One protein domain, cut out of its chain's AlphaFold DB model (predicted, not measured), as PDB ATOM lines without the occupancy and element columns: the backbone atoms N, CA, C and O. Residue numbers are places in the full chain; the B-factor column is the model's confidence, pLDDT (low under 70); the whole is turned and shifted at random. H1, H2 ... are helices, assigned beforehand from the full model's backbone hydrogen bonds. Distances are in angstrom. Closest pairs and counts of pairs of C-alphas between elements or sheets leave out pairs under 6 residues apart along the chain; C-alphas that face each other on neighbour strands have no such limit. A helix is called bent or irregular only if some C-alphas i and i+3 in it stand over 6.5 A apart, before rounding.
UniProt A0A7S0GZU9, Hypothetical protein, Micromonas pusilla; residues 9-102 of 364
ATOM      1  N   GLU A   9      -6.642 -29.340  46.440       71.50
ATOM      2  CA  GLU A   9      -7.255 -30.532  47.002       71.50
ATOM      3  C   GLU A   9      -8.684 -30.788  46.496       71.50
ATOM      4  O   GLU A   9      -9.014 -31.920  46.125       71.50
ATOM      5  N   THR A  10      -9.515 -29.749  46.398       73.19
ATOM      6  CA  THR A  10     -10.887 -29.849  45.874       73.19
ATOM      7  C   THR A  10     -10.857 -30.224  44.395       73.19
ATOM      8  O   THR A  10     -11.535 -31.160  43.972       73.19
ATOM      9  N   ALA A  11      -9.989 -29.581  43.609       77.12
ATOM     10  CA  ALA A  11      -9.816 -29.897  42.191       77.12
ATOM     11  C   ALA A  11      -9.298 -31.331  41.968       77.12
ATOM     12  O   ALA A  11      -9.703 -32.020  41.023       77.12
ATOM     13  N   ARG A  12      -8.401 -31.820  42.832       82.12
ATOM     14  CA  ARG A  12      -7.939 -33.216  42.829       82.12
ATOM     15  C   ARG A  12      -9.073 -34.186  43.172       82.12
ATOM     16  O   ARG A  12      -9.250 -35.181  42.465       82.12
ATOM     17  N   ARG A  13      -9.874 -33.879  44.196       83.12
ATOM     18  CA  ARG A  13     -11.012 -34.704  44.625       83.12
ATOM     19  C   ARG A  13     -12.088 -34.796  43.542       83.12
ATOM     20  O   ARG A  13     -12.510 -35.900  43.205       83.12
ATOM     21  N   THR A  14     -12.439 -33.680  42.902       86.94
ATOM     22  CA  THR A  14     -13.387 -33.655  41.777       86.94
ATOM     23  C   THR A  14     -12.887 -34.477  40.587       86.94
ATOM     24  O   THR A  14     -13.656 -35.239  40.002       86.94
ATOM     25  N   ARG A  15     -11.594 -34.389  40.238       89.12
ATOM     26  CA  ARG A  15     -11.004 -35.206  39.159       89.12
ATOM     27  C   ARG A  15     -11.065 -36.702  39.470       89.12
ATOM     28  O   ARG A  15     -11.441 -37.483  38.595       89.12
ATOM     29  N   SER A  16     -10.747 -37.088  40.706       89.75
ATOM     30  CA  SER A  16     -10.826 -38.481  41.159       89.75
ATOM     31  C   SER A  16     -12.263 -39.011  41.125       89.75
ATOM     32  O   SER A  16     -12.525 -40.070  40.551       89.75
ATOM     33  N   MET A  17     -13.221 -38.231  41.634       93.44
ATOM     34  CA  MET A  17     -14.644 -38.566  41.581       93.44
ATOM     35  C   MET A  17     -15.133 -38.744  40.137       93.44
ATOM     36  O   MET A  17     -15.774 -39.745  39.829       93.44
ATOM     37  N   ILE A  18     -14.805 -37.819  39.229       92.31
ATOM     38  CA  ILE A  18     -15.189 -37.913  37.811       92.31
ATOM     39  C   ILE A  18     -14.641 -39.190  37.172       92.31
ATOM     40  O   ILE A  18     -15.347 -39.853  36.412       92.31
ATOM     41  N   HIS A  19     -13.386 -39.538  37.463       90.94
ATOM     42  CA  HIS A  19     -12.792 -40.771  36.960       90.94
ATOM     43  C   HIS A  19     -13.563 -41.999  37.462       90.94
ATOM     44  O   HIS A  19     -13.984 -42.826  36.655       90.94
ATOM     45  N   ARG A  20     -13.842 -42.068  38.770       94.56
ATOM     46  CA  ARG A  20     -14.623 -43.154  39.384       94.56
ATOM     47  C   ARG A  20     -16.040 -43.246  38.817       94.56
ATOM     48  O   ARG A  20     -16.472 -44.340  38.478       94.56
ATOM     49  N   LEU A  21     -16.725 -42.121  38.610       90.88
ATOM     50  CA  LEU A  21     -18.054 -42.082  37.986       90.88
ATOM     51  C   LEU A  21     -18.050 -42.656  36.568       90.88
ATOM     52  O   LEU A  21     -18.940 -43.426  36.222       90.88
ATOM     53  N   LYS A  22     -17.045 -42.323  35.750       89.56
ATOM     54  CA  LYS A  22     -16.916 -42.879  34.392       89.56
ATOM     55  C   LYS A  22     -16.694 -44.388  34.409       89.56
ATOM     56  O   LYS A  22     -17.274 -45.089  33.585       89.56
ATOM     57  N   VAL A  23     -15.873 -44.876  35.341       86.25
ATOM     58  CA  VAL A  23     -15.599 -46.310  35.514       86.25
ATOM     59  C   VAL A  23     -16.842 -47.050  36.010       86.25
ATOM     60  O   VAL A  23     -17.158 -48.132  35.522       86.25
ATOM     61  N   VAL A  24     -17.576 -46.480  36.966       86.56
ATOM     62  CA  VAL A  24     -18.778 -47.094  37.547       86.56
ATOM     63  C   VAL A  24     -19.919 -47.144  36.532       86.56
ATOM     64  O   VAL A  24     -20.438 -48.225  36.257       86.56
ATOM     65  N   LEU A  25     -20.261 -46.004  35.932       81.50
ATOM     66  CA  LEU A  25     -21.483 -45.839  35.143       81.50
ATOM     67  C   LEU A  25     -21.330 -46.237  33.669       81.50
ATOM     68  O   LEU A  25     -22.319 -46.533  33.006       81.50
ATOM     69  N   GLY A  26     -20.111 -46.242  33.127       85.56
ATOM     70  CA  GLY A  26     -19.911 -46.378  31.684       85.56
ATOM     71  C   GLY A  26     -20.332 -45.115  30.907       85.56
ATOM     72  O   GLY A  26     -20.853 -44.158  31.483       85.56
ATOM     73  N   PRO A  27     -20.066 -45.058  29.592       81.81
ATOM     74  CA  PRO A  27     -20.111 -43.815  28.818       81.81
ATOM     75  C   PRO A  27     -21.515 -43.201  28.697       81.81
ATOM     76  O   PRO A  27     -21.663 -41.992  28.881       81.81
ATOM     77  N   GLU A  28     -22.540 -44.012  28.427       83.38
ATOM     78  CA  GLU A  28     -23.916 -43.536  28.224       83.38
ATOM     79  C   GLU A  28     -24.561 -43.069  29.532       83.38
ATOM     80  O   GLU A  28     -25.041 -41.936  29.624       83.38
ATOM     81  N   ALA A  29     -24.502 -43.892  30.582       80.38
ATOM     82  CA  ALA A  29     -25.073 -43.521  31.872       80.38
ATOM     83  C   ALA A  29     -24.291 -42.375  32.533       80.38
ATOM     84  O   ALA A  29     -24.900 -41.510  33.159       80.38
ATOM     85  N   TYR A  30     -22.970 -42.274  32.328       92.88
ATOM     86  CA  TYR A  30     -22.204 -41.096  32.745       92.88
ATOM     87  C   TYR A  30     -22.632 -39.825  31.993       92.88
ATOM     88  O   TYR A  30     -22.693 -38.745  32.586       92.88
ATOM     89  N   ALA A  31     -22.948 -39.917  30.696       87.56
ATOM     90  CA  ALA A  31     -23.449 -38.776  29.933       87.56
ATOM     91  C   ALA A  31     -24.812 -38.299  30.459       87.56
ATOM     92  O   ALA A  31     -24.986 -37.092  30.661       87.56
ATOM     93  N   ALA A  32     -25.728 -39.230  30.748       84.00
ATOM     94  CA  ALA A  32     -27.020 -38.941  31.373       84.00
ATOM     95  C   ALA A  32     -26.850 -38.336  32.777       84.00
ATOM     96  O   ALA A  32     -27.419 -37.284  33.071       84.00
ATOM     97  N   PHE A  33     -25.980 -38.927  33.597       94.38
ATOM     98  CA  PHE A  33     -25.642 -38.443  34.934       94.38
ATOM     99  C   PHE A  33     -25.112 -37.005  34.907       94.38
ATOM    100  O   PHE A  33     -25.588 -36.132  35.634       94.38
ATOM    101  N   ARG A  34     -24.157 -36.724  34.012       95.06
ATOM    102  CA  ARG A  34     -23.613 -35.376  33.811       95.06
ATOM    103  C   ARG A  34     -24.690 -34.404  33.324       95.06
ATOM    104  O   ARG A  34     -24.677 -33.237  33.713       95.06
ATOM    105  N   GLY A  35     -25.607 -34.870  32.476       91.44
ATOM    106  CA  GLY A  35     -26.768 -34.107  32.022       91.44
ATOM    107  C   GLY A  35     -27.674 -33.693  33.181       91.44
ATOM    108  O   GLY A  35     -27.980 -32.509  33.313       91.44
ATOM    109  N   ALA A  36     -28.019 -34.635  34.061       90.50
ATOM    110  CA  ALA A  36     -28.824 -34.384  35.255       90.50
ATOM    111  C   ALA A  36     -28.130 -33.415  36.229       90.50
ATOM    112  O   ALA A  36     -28.752 -32.458  36.689       90.50
ATOM    113  N   ALA A  37     -26.825 -33.590  36.468       91.75
ATOM    114  CA  ALA A  37     -26.038 -32.680  37.303       91.75
ATOM    115  C   ALA A  37     -26.046 -31.246  36.752       91.75
ATOM    116  O   ALA A  37     -26.270 -30.289  37.491       91.75
ATOM    117  N   ARG A  38     -25.878 -31.088  35.433       92.62
ATOM    118  CA  ARG A  38     -25.951 -29.779  34.776       92.62
ATOM    119  C   ARG A  38     -27.358 -29.184  34.832       92.62
ATOM    120  O   ARG A  38     -27.493 -27.982  35.025       92.62
ATOM    121  N   ALA A  39     -28.399 -29.991  34.642       88.56
ATOM    122  CA  ALA A  39     -29.783 -29.531  34.718       88.56
ATOM    123  C   ALA A  39     -30.128 -29.023  36.126       88.56
ATOM    124  O   ALA A  39     -30.709 -27.948  36.253       88.56
ATOM    125  N   SER A  40     -29.678 -29.733  37.163       93.94
ATOM    126  CA  SER A  40     -29.792 -29.307  38.559       93.94
ATOM    127  C   SER A  40     -29.064 -27.981  38.820       93.94
ATOM    128  O   SER A  40     -29.670 -27.052  39.343       93.94
ATOM    129  N   GLN A  41     -27.814 -27.837  38.362       90.75
ATOM    130  CA  GLN A  41     -27.036 -26.594  38.521       90.75
ATOM    131  C   GLN A  41     -27.647 -25.390  37.789       90.75
ATOM    132  O   GLN A  41     -27.400 -24.245  38.155       90.75
ATOM    133  N   LEU A  42     -28.435 -25.636  36.740       92.19
ATOM    134  CA  LEU A  42     -29.170 -24.608  36.003       92.19
ATOM    135  C   LEU A  42     -30.576 -24.349  36.573       92.19
ATOM    136  O   LEU A  42     -31.338 -23.610  35.953       92.19
ATOM    137  N   GLY A  43     -30.947 -24.985  37.689       89.75
ATOM    138  CA  GLY A  43     -32.278 -24.867  38.289       89.75
ATOM    139  C   GLY A  43     -33.405 -25.459  37.435       89.75
ATOM    140  O   GLY A  43     -34.556 -25.074  37.592       89.75
ATOM    141  N   LYS A  44     -33.087 -26.363  36.499       92.44
ATOM    142  CA  LYS A  44     -34.072 -27.012  35.612       92.44
ATOM    143  C   LYS A  44     -34.714 -28.258  36.218       92.44
ATOM    144  O   LYS A  44     -35.657 -28.785  35.640       92.44
ATOM    145  N   VAL A  45     -34.157 -28.755  37.316       90.19
ATOM    146  CA  VAL A  45     -34.619 -29.934  38.053       90.19
ATOM    147  C   VAL A  45     -34.560 -29.585  39.530       90.19
ATOM    148  O   VAL A  45     -33.581 -28.982  39.982       90.19
ATOM    149  N   GLU A  46     -35.592 -29.965  40.276       92.75
ATOM    150  CA  GLU A  46     -35.618 -29.757  41.717       92.75
ATOM    151  C   GLU A  46     -34.489 -30.531  42.403       92.75
ATOM    152  O   GLU A  46     -34.163 -31.661  42.045       92.75
ATOM    153  N   ILE A  47     -33.891 -29.941  43.441       93.19
ATOM    154  CA  ILE A  47     -32.738 -30.550  44.126       93.19
ATOM    155  C   ILE A  47     -33.083 -31.914  44.733       93.19
ATOM    156  O   ILE A  47     -32.241 -32.808  44.731       93.19
ATOM    157  N   ALA A  48     -34.320 -32.093  45.203       88.12
ATOM    158  CA  ALA A  48     -34.793 -33.375  45.722       88.12
ATOM    159  C   ALA A  48     -34.907 -34.442  44.618       88.12
ATOM    160  O   ALA A  48     -34.511 -35.585  44.823       88.12
ATOM    161  N   GLU A  49     -35.381 -34.060  43.431       86.81
ATOM    162  CA  GLU A  49     -35.491 -34.955  42.275       86.81
ATOM    163  C   GLU A  49     -34.106 -35.344  41.741       86.81
ATOM    164  O   GLU A  49     -33.840 -36.514  41.460       86.81
ATOM    165  N   TYR A  50     -33.182 -34.380  41.687       95.12
ATOM    166  CA  TYR A  50     -31.785 -34.646  41.364       95.12
ATOM    167  C   TYR A  50     -31.138 -35.594  42.382       95.12
ATOM    168  O   TYR A  50     -30.491 -36.561  41.980       95.12
ATOM    169  N   TYR A  51     -31.338 -35.357  43.684       94.12
ATOM    170  CA  TYR A  51     -30.832 -36.241  44.733       94.12
ATOM    171  C   TYR A  51     -31.380 -37.662  44.579       94.12
ATOM    172  O   TYR A  51     -30.592 -38.598  44.517       94.12
ATOM    173  N   ALA A  52     -32.698 -37.829  44.425       81.38
ATOM    174  CA  ALA A  52     -33.326 -39.141  44.257       81.38
ATOM    175  C   ALA A  52     -32.782 -39.889  43.029       81.38
ATOM    176  O   ALA A  52     -32.504 -41.089  43.086       81.38
ATOM    177  N   TYR A  53     -32.569 -39.178  41.917       89.44
ATOM    178  CA  TYR A  53     -31.927 -39.743  40.734       89.44
ATOM    179  C   TYR A  53     -30.496 -40.217  41.028       89.44
ATOM    180  O   TYR A  53     -30.153 -41.356  40.710       89.44
ATOM    181  N   VAL A  54     -29.667 -39.372  41.645       91.69
ATOM    182  CA  VAL A  54     -28.261 -39.688  41.932       91.69
ATOM    183  C   VAL A  54     -28.134 -40.803  42.972       91.69
ATOM    184  O   VAL A  54     -27.345 -41.722  42.762       91.69
ATOM    185  N   ALA A  55     -28.935 -40.775  44.038       83.81
ATOM    186  CA  ALA A  55     -28.987 -41.812  45.065       83.81
ATOM    187  C   ALA A  55     -29.389 -43.168  44.470       83.81
ATOM    188  O   ALA A  55     -28.763 -44.182  44.760       83.81
ATOM    189  N   ARG A  56     -30.357 -43.189  43.544       84.25
ATOM    190  CA  ARG A  56     -30.748 -44.409  42.825       84.25
ATOM    191  C   ARG A  56     -29.638 -44.932  41.913       84.25
ATOM    192  O   ARG A  56     -29.349 -46.125  41.927       84.25
ATOM    193  N   VAL A  57     -29.019 -44.053  41.124       82.56
ATOM    194  CA  VAL A  57     -27.936 -44.416  40.190       82.56
ATOM    195  C   VAL A  57     -26.689 -44.903  40.933       82.56
ATOM    196  O   VAL A  57     -25.996 -45.797  40.453       82.56
ATOM    197  N   LEU A  58     -26.414 -44.349  42.115       88.81
ATOM    198  CA  LEU A  58     -25.250 -44.671  42.941       88.81
ATOM    199  C   LEU A  58     -25.599 -45.522  44.169       88.81
ATOM    200  O   LEU A  58     -24.804 -45.581  45.103       88.81
ATOM    201  N   ARG A  59     -26.740 -46.225  44.170       82.50
ATOM    202  CA  ARG A  59     -27.222 -46.994  45.337       82.50
ATOM    203  C   ARG A  59     -26.221 -48.034  45.861       82.50
ATOM    204  O   ARG A  59     -26.207 -48.327  47.047       82.50
ATOM    205  N   ASN A  60     -25.362 -48.553  44.982       76.00
ATOM    206  CA  ASN A  60     -24.323 -49.538  45.311       76.00
ATOM    207  C   ASN A  60     -22.939 -48.902  45.573       76.00
ATOM    208  O   ASN A  60     -21.963 -49.615  45.790       76.00
ATOM    209  N   HIS A  61     -22.836 -47.571  45.522       86.50
ATOM    210  CA  HIS A  61     -21.596 -46.799  45.657       86.50
ATOM    211  C   HIS A  61     -21.812 -45.588  46.586       86.50
ATOM    212  O   HIS A  61     -21.757 -44.439  46.131       86.50
ATOM    213  N   PRO A  62     -22.099 -45.820  47.883       84.06
ATOM    214  CA  PRO A  62     -22.440 -44.757  48.835       84.06
ATOM    215  C   PRO A  62     -21.293 -43.757  49.044       84.06
ATOM    216  O   PRO A  62     -21.520 -42.558  49.172       84.06
ATOM    217  N   ASP A  63     -20.053 -44.232  48.971       87.25
ATOM    218  CA  ASP A  63     -18.835 -43.424  48.983       87.25
ATOM    219  C   ASP A  63     -18.766 -42.449  47.794       87.25
ATOM    220  O   ASP A  63     -18.309 -41.314  47.923       87.25
ATOM    221  N   LEU A  64     -19.241 -42.875  46.623       91.50
ATOM    222  CA  LEU A  64     -19.277 -42.037  45.428       91.50
ATOM    223  C   LEU A  64     -20.454 -41.052  45.450       91.50
ATOM    224  O   LEU A  64     -20.304 -39.925  44.980       91.50
ATOM    225  N   LEU A  65     -21.594 -41.446  46.028       92.44
ATOM    226  CA  LEU A  65     -22.718 -40.547  46.312       92.44
ATOM    227  C   LEU A  65     -22.282 -39.400  47.238       92.44
ATOM    228  O   LEU A  65     -22.563 -38.236  46.953       92.44
ATOM    229  N   GLU A  66     -21.537 -39.716  48.296       92.56
ATOM    230  CA  GLU A  66     -20.959 -38.726  49.209       92.56
ATOM    231  C   GLU A  66     -20.029 -37.748  48.498       92.56
ATOM    232  O   GLU A  66     -20.136 -36.542  48.707       92.56
ATOM    233  N   ASP A  67     -19.145 -38.240  47.628       92.94
ATOM    234  CA  ASP A  67     -18.244 -37.376  46.866       92.94
ATOM    235  C   ASP A  67     -19.006 -36.463  45.892       92.94
ATOM    236  O   ASP A  67     -18.651 -35.290  45.745       92.94
ATOM    237  N   VAL A  68     -20.077 -36.954  45.259       93.88
ATOM    238  CA  VAL A  68     -20.936 -36.147  44.372       93.88
ATOM    239  C   VAL A  68     -21.627 -35.030  45.140       93.88
ATOM    240  O   VAL A  68     -21.645 -33.887  44.678       93.88
ATOM    241  N   VAL A  69     -22.160 -35.338  46.322       94.19
ATOM    242  CA  VAL A  69     -22.772 -34.336  47.197       94.19
ATOM    243  C   VAL A  69     -21.716 -33.338  47.678       94.19
ATOM    244  O   VAL A  69     -21.906 -32.136  47.518       94.19
ATOM    245  N   ALA A  70     -20.574 -33.808  48.183       90.50
ATOM    246  CA  ALA A  70     -19.526 -32.968  48.770       90.50
ATOM    247  C   ALA A  70     -18.844 -32.035  47.757       90.50
ATOM    248  O   ALA A  70     -18.392 -30.949  48.118       90.50
ATOM    249  N   THR A  71     -18.764 -32.435  46.487       89.62
ATOM    250  CA  THR A  71     -18.131 -31.635  45.425       89.62
ATOM    251  C   THR A  71     -19.116 -30.750  44.657       89.62
ATOM    252  O   THR A  71     -18.720 -30.087  43.695       89.62
ATOM    253  N   TYR A  72     -20.390 -30.698  45.067       91.69
ATOM    254  CA  TYR A  72     -21.395 -29.882  44.387       91.69
ATOM    255  C   TYR A  72     -21.022 -28.385  44.455       91.69
ATOM    256  O   TYR A  72     -20.774 -27.897  45.554       91.69
ATOM    257  N   PRO A  73     -20.972 -27.615  43.348       86.06
ATOM    258  CA  PRO A  73     -20.316 -26.297  43.342       86.06
ATOM    259  C   PRO A  73     -20.979 -25.226  44.217       86.06
ATOM    260  O   PRO A  73     -20.290 -24.449  44.867       86.06
ATOM    261  N   GLU A  74     -22.310 -25.175  44.240       88.81
ATOM    262  CA  GLU A  74     -23.058 -24.126  44.935       88.81
ATOM    263  C   GLU A  74     -23.305 -24.492  46.405       88.81
ATOM    264  O   GLU A  74     -24.011 -25.456  46.696       88.81
ATOM    265  N   ASP A  75     -22.791 -23.688  47.340       86.44
ATOM    266  CA  ASP A  75     -22.834 -23.979  48.782       86.44
ATOM    267  C   ASP A  75     -24.250 -24.166  49.347       86.44
ATOM    268  O   ASP A  75     -24.477 -25.036  50.189       86.44
ATOM    269  N   ARG A  76     -25.224 -23.360  48.904       88.38
ATOM    270  CA  ARG A  76     -26.610 -23.458  49.395       88.38
ATOM    271  C   ARG A  76     -27.257 -24.772  48.963       88.38
ATOM    272  O   ARG A  76     -27.920 -25.428  49.766       88.38
ATOM    273  N   THR A  77     -27.037 -25.158  47.715       89.62
ATOM    274  CA  THR A  77     -27.544 -26.407  47.141       89.62
ATOM    275  C   THR A  77     -26.810 -27.617  47.712       89.62
ATOM    276  O   THR A  77     -27.459 -28.593  48.085       89.62
ATOM    277  N   ARG A  78     -25.487 -27.520  47.898       94.06
ATOM    278  CA  ARG A  78     -24.668 -28.536  48.574       94.06
ATOM    279  C   ARG A  78     -25.218 -28.855  49.961       94.06
ATOM    280  O   ARG A  78     -25.516 -30.008  50.241       94.06
ATOM    281  N   LYS A  79     -25.473 -27.835  50.788       93.12
ATOM    282  CA  LYS A  79     -26.064 -28.013  52.129       93.12
ATOM    283  C   LYS A  79     -27.435 -28.693  52.096       93.12
ATOM    284  O   LYS A  79     -27.762 -29.451  53.007       93.12
ATOM    285  N   ARG A  80     -28.245 -28.429  51.062       94.25
ATOM    286  CA  ARG A  80     -29.546 -29.090  50.865       94.25
ATOM    287  C   ARG A  80     -29.366 -30.571  50.517       94.25
ATOM    288  O   ARG A  80     -30.037 -31.405  51.112       94.25
ATOM    289  N   LEU A  81     -28.425 -30.900  49.631       93.62
ATOM    290  CA  LEU A  81     -28.062 -32.282  49.292       93.62
ATOM    291  C   LEU A  81     -27.468 -33.045  50.487       93.62
ATOM    292  O   LEU A  81     -27.834 -34.189  50.723       93.62
ATOM    293  N   GLU A  82     -26.614 -32.407  51.290       96.06
ATOM    294  CA  GLU A  82     -26.093 -32.969  52.546       96.06
ATOM    295  C   GLU A  82     -27.200 -33.205  53.585       96.06
ATOM    296  O   GLU A  82     -27.067 -34.071  54.449       96.06
ATOM    297  N   GLY A  83     -28.267 -32.402  53.557       93.88
ATOM    298  CA  GLY A  83     -29.475 -32.612  54.358       93.88
ATOM    299  C   GLY A  83     -30.198 -33.890  53.943       93.88
ATOM    300  O   GLY A  83     -30.357 -34.778  54.772       93.88
ATOM    301  N   LEU A  84     -30.514 -34.013  52.652       92.75
ATOM    302  CA  LEU A  84     -31.169 -35.197  52.085       92.75
ATOM    303  C   LEU A  84     -30.347 -36.471  52.319       92.75
ATOM    304  O   LEU A  84     -30.885 -37.467  52.779       92.75
ATOM    305  N   LEU A  85     -29.028 -36.416  52.120       92.00
ATOM    306  CA  LEU A  85     -28.122 -37.534  52.400       92.00
ATOM    307  C   LEU A  85     -28.125 -37.956  53.875       92.00
ATOM    308  O   LEU A  85     -27.979 -39.136  54.194       92.00
ATOM    309  N   ARG A  86     -28.257 -36.998  54.799       92.38
ATOM    310  CA  ARG A  86     -28.386 -37.299  56.229       92.38
ATOM    311  C   ARG A  86     -29.747 -37.894  56.551       92.38
ATOM    312  O   ARG A  86     -29.785 -38.838  57.327       92.38
ATOM    313  N   GLU A  87     -30.822 -37.371  55.972       87.44
ATOM    314  CA  GLU A  87     -32.173 -37.919  56.123       87.44
ATOM    315  C   GLU A  87     -32.221 -39.378  55.658       87.44
ATOM    316  O   GLU A  87     -32.618 -40.229  56.444       87.44
ATOM    317  N   ASP A  88     -31.675 -39.680  54.479       83.31
ATOM    318  CA  ASP A  88     -31.571 -41.035  53.912       83.31
ATOM    319  C   ASP A  88     -30.787 -41.987  54.833       83.31
ATOM    320  O   ASP A  88     -31.165 -43.133  55.071       83.31
ATOM    321  N   ARG A  89     -29.683 -41.502  55.421       82.81
ATOM    322  CA  ARG A  89     -28.881 -42.273  56.386       82.81
ATOM    323  C   ARG A  89     -29.612 -42.506  57.699       82.81
ATOM    324  O   ARG A  89     -29.466 -43.570  58.290       82.81
ATOM    325  N   GLU A  90     -30.326 -41.506  58.200       78.88
ATOM    326  CA  GLU A  90     -31.096 -41.628  59.436       78.88
ATOM    327  C   GLU A  90     -32.333 -42.504  59.233       78.88
ATOM    328  O   GLU A  90     -32.681 -43.258  60.134       78.88
ATOM    329  N   GLU A  91     -32.957 -42.473  58.056       72.06
ATOM    330  CA  GLU A  91     -34.015 -43.398  57.656       72.06
ATOM    331  C   GLU A  91     -33.473 -44.825  57.547       72.06
ATOM    332  O   GLU A  91     -33.984 -45.707  58.229       72.06
ATOM    333  N   ALA A  92     -32.342 -45.038  56.867       64.94
ATOM    334  CA  ALA A  92     -31.678 -46.341  56.815       64.94
ATOM    335  C   ALA A  92     -31.289 -46.866  58.209       64.94
ATOM    336  O   ALA A  92     -31.464 -48.046  58.496       64.94
ATOM    337  N   LYS A  93     -30.802 -46.000  59.110       68.38
ATOM    338  CA  LYS A  93     -30.521 -46.361  60.510       68.38
ATOM    339  C   LYS A  93     -31.781 -46.619  61.322       68.38
ATOM    340  O   LYS A  93     -31.725 -47.420  62.243       68.38
ATOM    341  N   ARG A  94     -32.890 -45.921  61.059       66.00
ATOM    342  CA  ARG A  94     -34.179 -46.165  61.725       66.00
ATOM    343  C   ARG A  94     -34.803 -47.455  61.236       66.00
ATOM    344  O   ARG A  94     -35.342 -48.169  62.064       66.00
ATOM    345  N   ASP A  95     -34.690 -47.771  59.957       49.72
ATOM    346  CA  ASP A  95     -35.096 -49.057  59.403       49.72
ATOM    347  C   ASP A  95     -34.229 -50.182  59.962       49.72
ATOM    348  O   ASP A  95     -34.759 -51.199  60.395       49.72
ATOM    349  N   ASP A  96     -32.916 -49.973  60.068       41.69
ATOM    350  CA  ASP A  96     -32.001 -50.904  60.732       41.69
ATOM    351  C   ASP A  96     -32.318 -51.036  62.233       41.69
ATOM    352  O   ASP A  96     -32.447 -52.136  62.757       41.69
ATOM    353  N   ALA A  97     -32.578 -49.932  62.936       42.75
ATOM    354  CA  ALA A  97     -32.958 -49.929  64.349       42.75
ATOM    355  C   ALA A  97     -34.378 -50.461  64.599       42.75
ATOM    356  O   ALA A  97     -34.638 -50.974  65.681       42.75
ATOM    357  N   ARG A  98     -35.294 -50.366  63.632       45.53
ATOM    358  CA  ARG A  98     -36.630 -50.977  63.670       45.53
ATOM    359  C   ARG A  98     -36.519 -52.480  63.439       45.53
ATOM    360  O   ARG A  98     -37.088 -53.235  64.218       45.53
ATOM    361  N   ARG A  99     -35.677 -52.908  62.491       39.84
ATOM    362  CA  ARG A  99     -35.280 -54.314  62.297       39.84
ATOM    363  C   ARG A  99     -34.612 -54.895  63.553       39.84
ATOM    364  O   ARG A  99     -34.931 -56.005  63.963       39.84
ATOM    365  N   VAL A 100     -33.745 -54.135  64.225       37.47
ATOM    366  CA  VAL A 100     -33.064 -54.544  65.471       37.47
ATOM    367  C   VAL A 100     -33.977 -54.426  66.707       37.47
ATOM    368  O   VAL A 100     -33.878 -55.229  67.635       37.47
ATOM    369  N   GLY A 101     -34.890 -53.454  66.738       34.31
ATOM    370  CA  GLY A 101     -35.806 -53.164  67.847       34.31
ATOM    371  C   GLY A 101     -37.011 -54.103  67.925       34.31
ATOM    372  O   GLY A 101     -37.448 -54.428  69.027       34.31
ATOM    373  N   GLU A 102     -37.484 -54.612  66.786       37.84
ATOM    374  CA  GLU A 102     -38.437 -55.731  66.706       37.84
ATOM    375  C   GLU A 102     -37.771 -57.084  67.059       37.84
ATOM    376  O   GLU A 102     -38.461 -58.059  67.344       37.84
TER     377      GLU A 102
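AT A GLANCE: This is residues 9 to 102 of the 364 residues of the protein "Hypothetical protein" of Micromonas pusilla (UniProt A0A7S0GZU9). A small helical body has one helix running out of it as a long arm: the bent helix H1 forms a wide V, H2 and H3 sit between its two arms and the first part of H4, and residues 89 to 102, of which 89 to 101 belong to H4, stick out free. The 94 printed residues include four named helices, H1 H2 H3 H4 along the chain, and no named strand; the class is all helix. The whole is compact, with a radius of gyration of the C-alphas of 14.2 A, yet elongated in outline, spanning 43 by 28 by 27 A, with the free arm along the length.

HOW THE PARTS SIT: Helix H1, residues 9 to 41, is bent: C-alphas 24 and 27 are 9.4 A apart. By its hydrogen bonds it was assigned as one helix, and its arms are H1a, residues 9 to 24, and H1b, residues 27 to 41. The arms are close but not clearly touching, at a steep tilt of 45 degrees, with the C-alphas of Lys 22 and Tyr 30 closest at 5.8 A. H1b and H2, residues 47 to 57, form a helical hairpin and touch at a shallow tilt of 16 degrees, opposite ways; their closest C-alphas, of Ser 40 and Tyr 50, are 6.4 A apart. H2 is close but not clearly touching H3, residues 62 to 70, with the C-alphas of Ala 55 and Leu 65 closest at 6.5 A. With residues 14 to 21 alone, H1a touches H3 at a steep tilt of 43 degrees, opposite ways; the closest C-alphas, of Met 17 and Asp 67, are 6.5 A apart. H3 and H4, residues 75 to 101, form a second helical hairpin, at a shallow tilt of 29 degrees; they touch through residues 78 to 85 of H4 alone, with the C-alphas of Val 69 and Leu 81 closest at 6.0 A. With residues 77 to 84 alone, H4 touches H2 at a steep tilt of 56 degrees, the same way, and the C-alphas of Tyr 51 and Leu 81 are closest at 6.6 A. H4 is apart from H1a and from H1b. In H1a, H1b, H2, H3 and H4 every O i to N i+4 pair is within hydrogen-bond range.

IN THESE COORDINATES: H1a begins at C-alpha 9, (-7.255, -30.532, 47.002), and measures 22.3 A from first to last C-alpha; H1b measures 20.9 A. H2 measures 15.2 A and H3 12.1 A. H4 measures 37.2 A, from C-alpha 75 at (-22.834, -23.979, 48.782) to C-alpha 101 at (-35.806, -53.164, 67.847).

THE WHOLE: The C-alphas of Ala 11 and Glu 102, the two farthest apart, are 45.7 A from each other. Without the free stretch, the body of 80 residues spans 27 by 27 by 24 A. The printed part has no cut, and the links H1 to H2, H2 to H3 and H3 to H4 are tight. The mean pLDDT of the printed part is 83.6; residues 92 to 102 are under 70.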